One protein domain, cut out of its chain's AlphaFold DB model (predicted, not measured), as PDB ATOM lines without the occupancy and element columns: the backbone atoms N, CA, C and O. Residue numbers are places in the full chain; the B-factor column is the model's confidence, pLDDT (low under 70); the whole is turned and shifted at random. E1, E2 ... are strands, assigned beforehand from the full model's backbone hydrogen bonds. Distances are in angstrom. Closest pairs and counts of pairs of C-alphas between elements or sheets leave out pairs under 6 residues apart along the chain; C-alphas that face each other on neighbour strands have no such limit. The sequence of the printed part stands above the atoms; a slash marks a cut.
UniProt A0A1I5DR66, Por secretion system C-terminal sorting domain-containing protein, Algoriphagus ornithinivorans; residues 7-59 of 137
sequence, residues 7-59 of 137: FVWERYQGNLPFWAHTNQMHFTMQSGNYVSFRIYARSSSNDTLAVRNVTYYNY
ATOM      1  N   PHE A   7      35.419  22.050  29.856       87.31
ATOM      2  CA  PHE A   7      34.532  23.009  29.195       87.31
ATOM      3  C   PHE A   7      33.462  23.506  30.174       87.31
ATOM      4  O   PHE A   7      32.883  22.729  30.929       87.31
ATOM      5  N   VAL A   8      33.187  24.809  30.161       88.19
ATOM      6  CA  VAL A   8      32.083  25.412  30.926       88.19
ATOM      7  C   VAL A   8      31.065  25.972  29.949       88.19
ATOM      8  O   VAL A   8      31.412  26.770  29.081       88.19
ATOM      9  N   TRP A   9      29.811  25.560  30.108       87.94
ATOM     10  CA  TRP A   9      28.696  25.944  29.249       87.94
ATOM     11  C   TRP A   9      27.825  26.972  29.970       87.94
ATOM     12  O   TRP A   9      27.169  26.649  30.957       87.94
ATOM     13  N   GLU A  10      27.805  28.206  29.479       89.44
ATOM     14  CA  GLU A  10      26.965  29.282  30.005       89.44
ATOM     15  C   GLU A  10      25.850  29.590  29.000       89.44
ATOM     16  O   GLU A  10      26.102  30.124  27.921       89.44
ATOM     17  N   ARG A  11      24.602  29.252  29.332       88.56
ATOM     18  CA  ARG A  11      23.450  29.636  28.504       88.56
ATOM     19  C   ARG A  11      23.232  31.143  28.614       88.56
ATOM     20  O   ARG A  11      23.039  31.637  29.721       88.56
ATOM     21  N   TYR A  12      23.177  31.845  27.485       89.44
ATOM     22  CA  TYR A  12      22.923  33.292  27.471       89.44
ATOM     23  C   TYR A  12      21.675  33.704  26.673       89.44
ATOM     24  O   TYR A  12      21.201  34.824  26.846       89.44
ATOM     25  N   GLN A  13      21.103  32.820  25.840       86.88
ATOM     26  CA  GLN A  13      19.800  33.018  25.180       86.88
ATOM     27  C   GLN A  13      19.030  31.696  25.044       86.88
ATOM     28  O   GLN A  13      19.624  30.616  25.058       86.88
ATOM     29  N   GLY A  14      17.708  31.795  24.873       81.75
ATOM     30  CA  GLY A  14      16.788  30.656  24.859       81.75
ATOM     31  C   GLY A  14      16.409  30.203  26.272       81.75
ATOM     32  O   GLY A  14      17.174  30.362  27.224       81.75
ATOM     33  N   ASN A  15      15.207  29.647  26.426       77.06
ATOM     34  CA  ASN A  15      14.684  29.218  27.725       77.06
ATOM     35  C   ASN A  15      14.344  27.724  27.731       77.06
ATOM     36  O   ASN A  15      13.197  27.332  27.919       77.06
ATOM     37  N   LEU A  16      15.358  26.891  27.491       82.62
ATOM     38  CA  LEU A  16      15.225  25.435  27.510       82.62
ATOM     39  C   LEU A  16      15.978  24.834  28.702       82.62
ATOM     40  O   LEU A  16      17.075  25.317  29.021       82.62
ATOM     41  N   PRO A  17      15.425  23.799  29.361       82.50
ATOM     42  CA  PRO A  17      16.172  22.991  30.316       82.50
ATOM     43  C   PRO A  17      17.377  22.344  29.630       82.50
ATOM     44  O   PRO A  17      17.262  21.826  28.519       82.50
ATOM     45  N   PHE A  18      18.526  22.357  30.300       83.88
ATOM     46  CA  PHE A  18      19.734  21.692  29.829       83.88
ATOM     47  C   PHE A  18      20.506  21.100  31.008       83.88
ATOM     48  O   PHE A  18      20.417  21.589  32.136       83.88
ATOM     49  N   TRP A  19      21.289  20.065  30.729       82.31
ATOM     50  CA  TRP A  19      22.225  19.451  31.660       82.31
ATOM     51  C   TRP A  19      23.609  19.431  31.024       82.31
ATOM     52  O   TRP A  19      23.776  18.929  29.915       82.31
ATOM     53  N   ALA A  20      24.604  19.966  31.723       79.88
ATOM     54  CA  ALA A  20      25.990  19.950  31.279       79.88
ATOM     55  C   ALA A  20      26.829  19.102  32.242       79.88
ATOM     56  O   ALA A  20      26.766  19.298  33.453       79.88
ATOM     57  N   HIS A  21      27.616  18.175  31.699       73.69
ATOM     58  CA  HIS A  21      28.566  17.352  32.443       73.69
ATOM     59  C   HIS A  21      29.914  17.414  31.737       73.69
ATOM     60  O   HIS A  21      30.046  16.878  30.640       73.69
ATOM     61  N   THR A  22      30.892  18.069  32.371       71.88
ATOM     62  CA  THR A  22      32.266  18.266  31.870       71.88
ATOM     63  C   THR A  22      32.307  18.711  30.402       71.88
ATOM     64  O   THR A  22      32.185  19.896  30.102       71.88
ATOM     65  N   ASN A  23      32.425  17.767  29.473       76.81
ATOM     66  CA  ASN A  23      32.613  18.011  28.047       76.81
ATOM     67  C   ASN A  23      31.341  17.796  27.212       76.81
ATOM     68  O   ASN A  23      31.384  17.936  25.992       76.81
ATOM     69  N   GLN A  24      30.223  17.443  27.841       80.31
ATOM     70  CA  GLN A  24      28.963  17.132  27.174       80.31
ATOM     71  C   GLN A  24      27.836  18.025  27.679       80.31
ATOM     72  O   GLN A  24      27.793  18.423  28.846       80.31
ATOM     73  N   MET A  25      26.902  18.318  26.782       84.69
ATOM     74  CA  MET A  25      25.728  19.124  27.065       84.69
ATOM     75  C   MET A  25      24.515  18.470  26.408       84.69
ATOM     76  O   MET A  25      24.548  18.115  25.232       84.69
ATOM     77  N   HIS A  26      23.464  18.286  27.199       87.06
ATOM     78  CA  HIS A  26      22.216  17.655  26.800       87.06
ATOM     79  C   HIS A  26      21.073  18.640  27.003       87.06
ATOM     80  O   HIS A  26      20.955  19.261  28.057       87.06
ATOM     81  N   PHE A  27      20.211  18.759  26.005       88.31
ATOM     82  CA  PHE A  27      18.986  19.543  26.068       88.31
ATOM     83  C   PHE A  27      17.973  18.939  25.104       88.31
ATOM     84  O   PHE A  27      18.340  18.347  24.088       88.31
ATOM     85  N   THR A  28      16.696  19.114  25.420       84.81
ATOM     86  CA  THR A  28      15.598  18.784  24.512       84.81
ATOM     87  C   THR A  28      14.999  20.085  24.016       84.81
ATOM     88  O   THR A  28      14.702  20.980  24.808       84.81
ATOM     89  N   MET A  29      14.819  20.196  22.703       86.19
ATOM     90  CA  MET A  29      14.316  21.405  22.068       86.19
ATOM     91  C   MET A  29      13.100  21.080  21.209       86.19
ATOM     92  O   MET A  29      13.177  20.220  20.335       86.19
ATOM     93  N   GLN A  30      11.985  21.768  21.452       82.81
ATOM     94  CA  GLN A  30      10.806  21.680  20.590       82.81
ATOM     95  C   GLN A  30      11.067  22.368  19.242       82.81
ATOM     96  O   GLN A  30      11.888  23.284  19.159       82.81
ATOM     97  N   SER A  31      10.334  21.941  18.210       80.88
ATOM     98  CA  SER A  31      10.282  22.589  16.891       80.88
ATOM     99  C   SER A  31      10.121  24.113  17.017       80.88
ATOM    100  O   SER A  31       9.371  24.588  17.869       80.88
ATOM    101  N   GLY A  32      10.846  24.872  16.198       77.69
ATOM    102  CA  GLY A  32      10.807  26.335  16.139       77.69
ATOM    103  C   GLY A  32      11.620  27.074  17.210       77.69
ATOM    104  O   GLY A  32      11.600  28.304  17.233       77.69
ATOM    105  N   ASN A  33      12.332  26.374  18.098       82.00
ATOM    106  CA  ASN A  33      13.122  26.999  19.164       82.00
ATOM    107  C   ASN A  33      14.614  27.098  18.824       82.00
ATOM    108  O   ASN A  33      15.128  26.423  17.932       82.00
ATOM    109  N   TYR A  34      15.318  27.931  19.591       86.50
ATOM    110  CA  TYR A  34      16.774  28.025  19.581       86.50
ATOM    111  C   TYR A  34      17.322  28.167  21.005       86.50
ATOM    112  O   TYR A  34      16.617  28.592  21.927       86.50
ATOM    113  N   VAL A  35      18.598  27.838  21.189       90.44
ATOM    114  CA  VAL A  35      19.330  28.053  22.442       90.44
ATOM    115  C   VAL A  35      20.771  28.442  22.149       90.44
ATOM    116  O   VAL A  35      21.411  27.849  21.281       90.44
ATOM    117  N   SER A  36      21.288  29.432  22.875       91.50
ATOM    118  CA  SER A  36      22.659  29.912  22.697       91.50
ATOM    119  C   SER A  36      23.479  29.726  23.966       91.50
ATOM    120  O   SER A  36      23.064  30.115  25.064       91.50
ATOM    121  N   PHE A  37      24.677  29.180  23.792       91.56
ATOM    122  CA  PHE A  37      25.659  28.951  24.837       91.56
ATOM    123  C   PHE A  37      26.952  29.685  24.530       91.56
ATOM    124  O   PHE A  37      27.422  29.727  23.395       91.56
ATOM    125  N   ARG A  38      27.562  30.221  25.573       92.56
ATOM    126  CA  ARG A  38      28.947  30.644  25.579       92.56
ATOM    127  C   ARG A  38      29.760  29.535  26.231       92.56
ATOM    128  O   ARG A  38      29.512  29.157  27.373       92.56
ATOM    129  N   ILE A  39      30.698  28.989  25.476       91.50
ATOM    130  CA  ILE A  39      31.539  27.864  25.864       91.50
ATOM    131  C   ILE A  39      32.908  28.410  26.231       91.50
ATOM    132  O   ILE A  39      33.569  29.029  25.396       91.50
ATOM    133  N   TYR A  40      33.341  28.154  27.458       91.19
ATOM    134  CA  TYR A  40      34.681  28.485  27.924       91.19
ATOM    135  C   TYR A  40      35.532  27.221  27.937       91.19
ATOM    136  O   TYR A  40      35.164  26.241  28.585       91.19
ATOM    137  N   ALA A  41      36.683  27.255  27.275       91.00
ATOM    138  CA  ALA A  41      37.738  26.276  27.498       91.00
ATOM    139  C   ALA A  41      38.613  26.777  28.648       91.00
ATOM    140  O   ALA A  41      39.118  27.903  28.580       91.00
ATOM    141  N   ARG A  42      38.788  25.970  29.699       89.19
ATOM    142  CA  ARG A  42      39.582  26.363  30.869       89.19
ATOM    143  C   ARG A  42      40.793  25.466  31.097       89.19
ATOM    144  O   ARG A  42      40.762  24.263  30.827       89.19
ATOM    145  N   SER A  43      41.864  26.073  31.599       87.31
ATOM    146  CA  SER A  43      43.059  25.362  32.050       87.31
ATOM    147  C   SER A  43      42.785  24.578  33.338       87.31
ATOM    148  O   SER A  43      41.752  24.739  33.992       87.31
ATOM    149  N   SER A  44      43.756  23.765  33.756       83.69
ATOM    150  CA  SER A  44      43.762  23.135  35.080       83.69
ATOM    151  C   SER A  44      43.720  24.139  36.241       83.69
ATOM    152  O   SER A  44      43.220  23.801  37.308       83.69
ATOM    153  N   SER A  45      44.228  25.360  36.036       88.06
ATOM    154  CA  SER A  45      44.205  26.478  36.993       88.06
ATOM    155  C   SER A  45      42.932  27.332  36.909       88.06
ATOM    156  O   SER A  45      42.847  28.345  37.594       88.06
ATOM    157  N   ASN A  46      41.931  26.919  36.119       84.69
ATOM    158  CA  ASN A  46      40.664  27.630  35.893       84.69
ATOM    159  C   ASN A  46      40.786  28.947  35.093       84.69
ATOM    160  O   ASN A  46      39.820  29.708  35.011       84.69
ATOM    161  N   ASP A  47      41.929  29.188  34.449       89.94
ATOM    162  CA  ASP A  47      42.109  30.316  33.533       89.94
ATOM    163  C   ASP A  47      41.331  30.070  32.237       89.94
ATOM    164  O   ASP A  47      41.288  28.948  31.726       89.94
ATOM    165  N   THR A  48      40.718  31.118  31.682       91.56
ATOM    166  CA  THR A  48      40.015  31.017  30.395       91.56
ATOM    167  C   THR A  48      41.028  31.016  29.259       91.56
ATOM    168  O   THR A  48      41.712  32.008  29.029       91.56
ATOM    169  N   LEU A  49      41.100  29.903  28.535       92.06
ATOM    170  CA  LEU A  49      41.988  29.722  27.387       92.06
ATOM    171  C   LEU A  49      41.326  30.168  26.081       92.06
ATOM    172  O   LEU A  49      41.988  30.701  25.197       92.06
ATOM    173  N   ALA A  50      40.019  29.937  25.954       92.44
ATOM    174  CA  ALA A  50      39.238  30.322  24.787       92.44
ATOM    175  C   ALA A  50      37.760  30.476  25.148       92.44
ATOM    176  O   ALA A  50      37.267  29.846  26.089       92.44
ATOM    177  N   VAL A  51      37.053  31.279  24.354       93.12
ATOM    178  CA  VAL A  51      35.605  31.465  24.452       93.12
ATOM    179  C   VAL A  51      34.989  31.321  23.068       93.12
ATOM    180  O   VAL A  51      35.492  31.894  22.103       93.12
ATOM    181  N   ARG A  52      33.884  30.581  22.969       93.38
ATOM    182  CA  ARG A  52      33.097  30.466  21.740       93.38
ATOM    183  C   ARG A  52      31.615  30.613  22.039       93.38
ATOM    184  O   ARG A  52      31.101  29.942  22.925       93.38
ATOM    185  N   ASN A  53      30.922  31.437  21.265       93.31
ATOM    186  CA  ASN A  53      29.463  31.450  21.265       93.31
ATOM    187  C   ASN A  53      28.962  30.414  20.252       93.31
ATOM    188  O   ASN A  53      29.477  30.340  19.135       93.31
ATOM    189  N   VAL A  54      27.985  29.609  20.649       90.44
ATOM    190  CA  VAL A  54      27.339  28.602  19.807       90.44
ATOM    191  C   VAL A  54      25.836  28.735  19.982       90.44
ATOM    192  O   VAL A  54      25.348  28.766  21.110       90.44
ATOM    193  N   THR A  55      25.112  28.781  18.872       89.75
ATOM    194  CA  THR A  55      23.651  28.748  18.858       89.75
ATOM    195  C   THR A  55      23.198  27.472  18.174       89.75
ATOM    196  O   THR A  55      23.703  27.118  17.114       89.75
ATOM    197  N   TYR A  56      22.262  26.777  18.807       88.69
ATOM    198  CA  TYR A  56      21.598  25.604  18.262       88.69
ATOM    199  C   TYR A  56      20.182  25.992  17.870       88.69
ATOM    200  O   TYR A  56      19.458  26.577  18.680       88.69
ATOM    201  N   TYR A  57      19.783  25.628  16.658       87.38
ATOM    202  CA  TYR A  57      18.443  25.850  16.133       87.38
ATOM    203  C   TYR A  57      17.731  24.512  15.945       87.38
ATOM    204  O   TYR A  57      18.325  23.536  15.493       87.38
ATOM    205  N   ASN A  58      16.447  24.456  16.291       88.94
ATOM    206  CA  ASN A  58      15.550  23.387  15.875       88.94
ATOM    207  C   ASN A  58      14.479  24.063  15.040       88.94
ATOM    208  O   ASN A  58      13.501  24.584  15.568       88.94
ATOM    209  N   TYR A  59      14.684  24.076  13.733       88.19
ATOM    210  CA  TYR A  59      13.764  24.719  12.807       88.19
ATOM    211  C   TYR A  59      12.443  23.958  12.639       88.19
ATOM    212  O   TYR A  59      11.506  24.495  12.057       88.19
TER     213      TYR A  59
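Overview. This is residues 7 to 59 of the 137 residues of the protein "Por secretion system C-terminal sorting domain-containing protein" of Algoriphagus ornithinivorans (UniProt A0A1I5DR66). A long, strongly twisted hairpin, E4 and E5, runs along the longest axis, and E1 lies beside E4 to make a three-stranded sheet. A second, short hairpin, E2 and E3, folds back loosely over one face of that sheet, coming nearest to it at E1. The printed part has 53 residues and is all strand, with no named helix and five strands in the order E1, E2, E3, E4, E5; the larger sheet has the order E1, E4, E5, all antiparallel. It is a rod spanning 39 by 18 by 13 A, only just loose, close to compact, with a radius of gyration of the C-alphas of 12.1 A.

Along the chain. Find C-alpha 7 at (34.532, 23.009, 29.195); from there E1, residues 7 to 13, runs 18.3 A. Next come E2, residues 18 to 21, and E3, residues 24 to 27. Look for C-alpha 33 at (13.122, 26.999, 19.164), where E4, residues 33 to 42, begins its 28.9 A. E5, residues 48 to 58, covers 29.5 A and ends at C-alpha 58, (15.550, 23.387, 15.875).

Arrangement. Begin at E4, the inner strand. Beside it the edge strand E1 is antiparallel at 147 degrees, with N 10 and O 38 within hydrogen-bond range at 2.9 A. The other edge strand, E5, forms a hairpin with E4, antiparallel at 165 degrees; look at N 37 and O 54, 2.8 A. In the hairpin of E2 and E3, at 166 degrees, find N 19 and O 26, 2.8 A. The closest C-alphas of E1 and E2 are those of Trp 9 and Ala 20, 6.9 A. E2 and E3 are each apart from E4 and E5.

Size, cuts and confidence. The C-alphas farthest apart, of Ser 31 and Ser 45, are 39.6 A apart. The printed part has no cut, and its four links are tight. Mean pLDDT of the printed part is 86.5, and no printed residue is under 70.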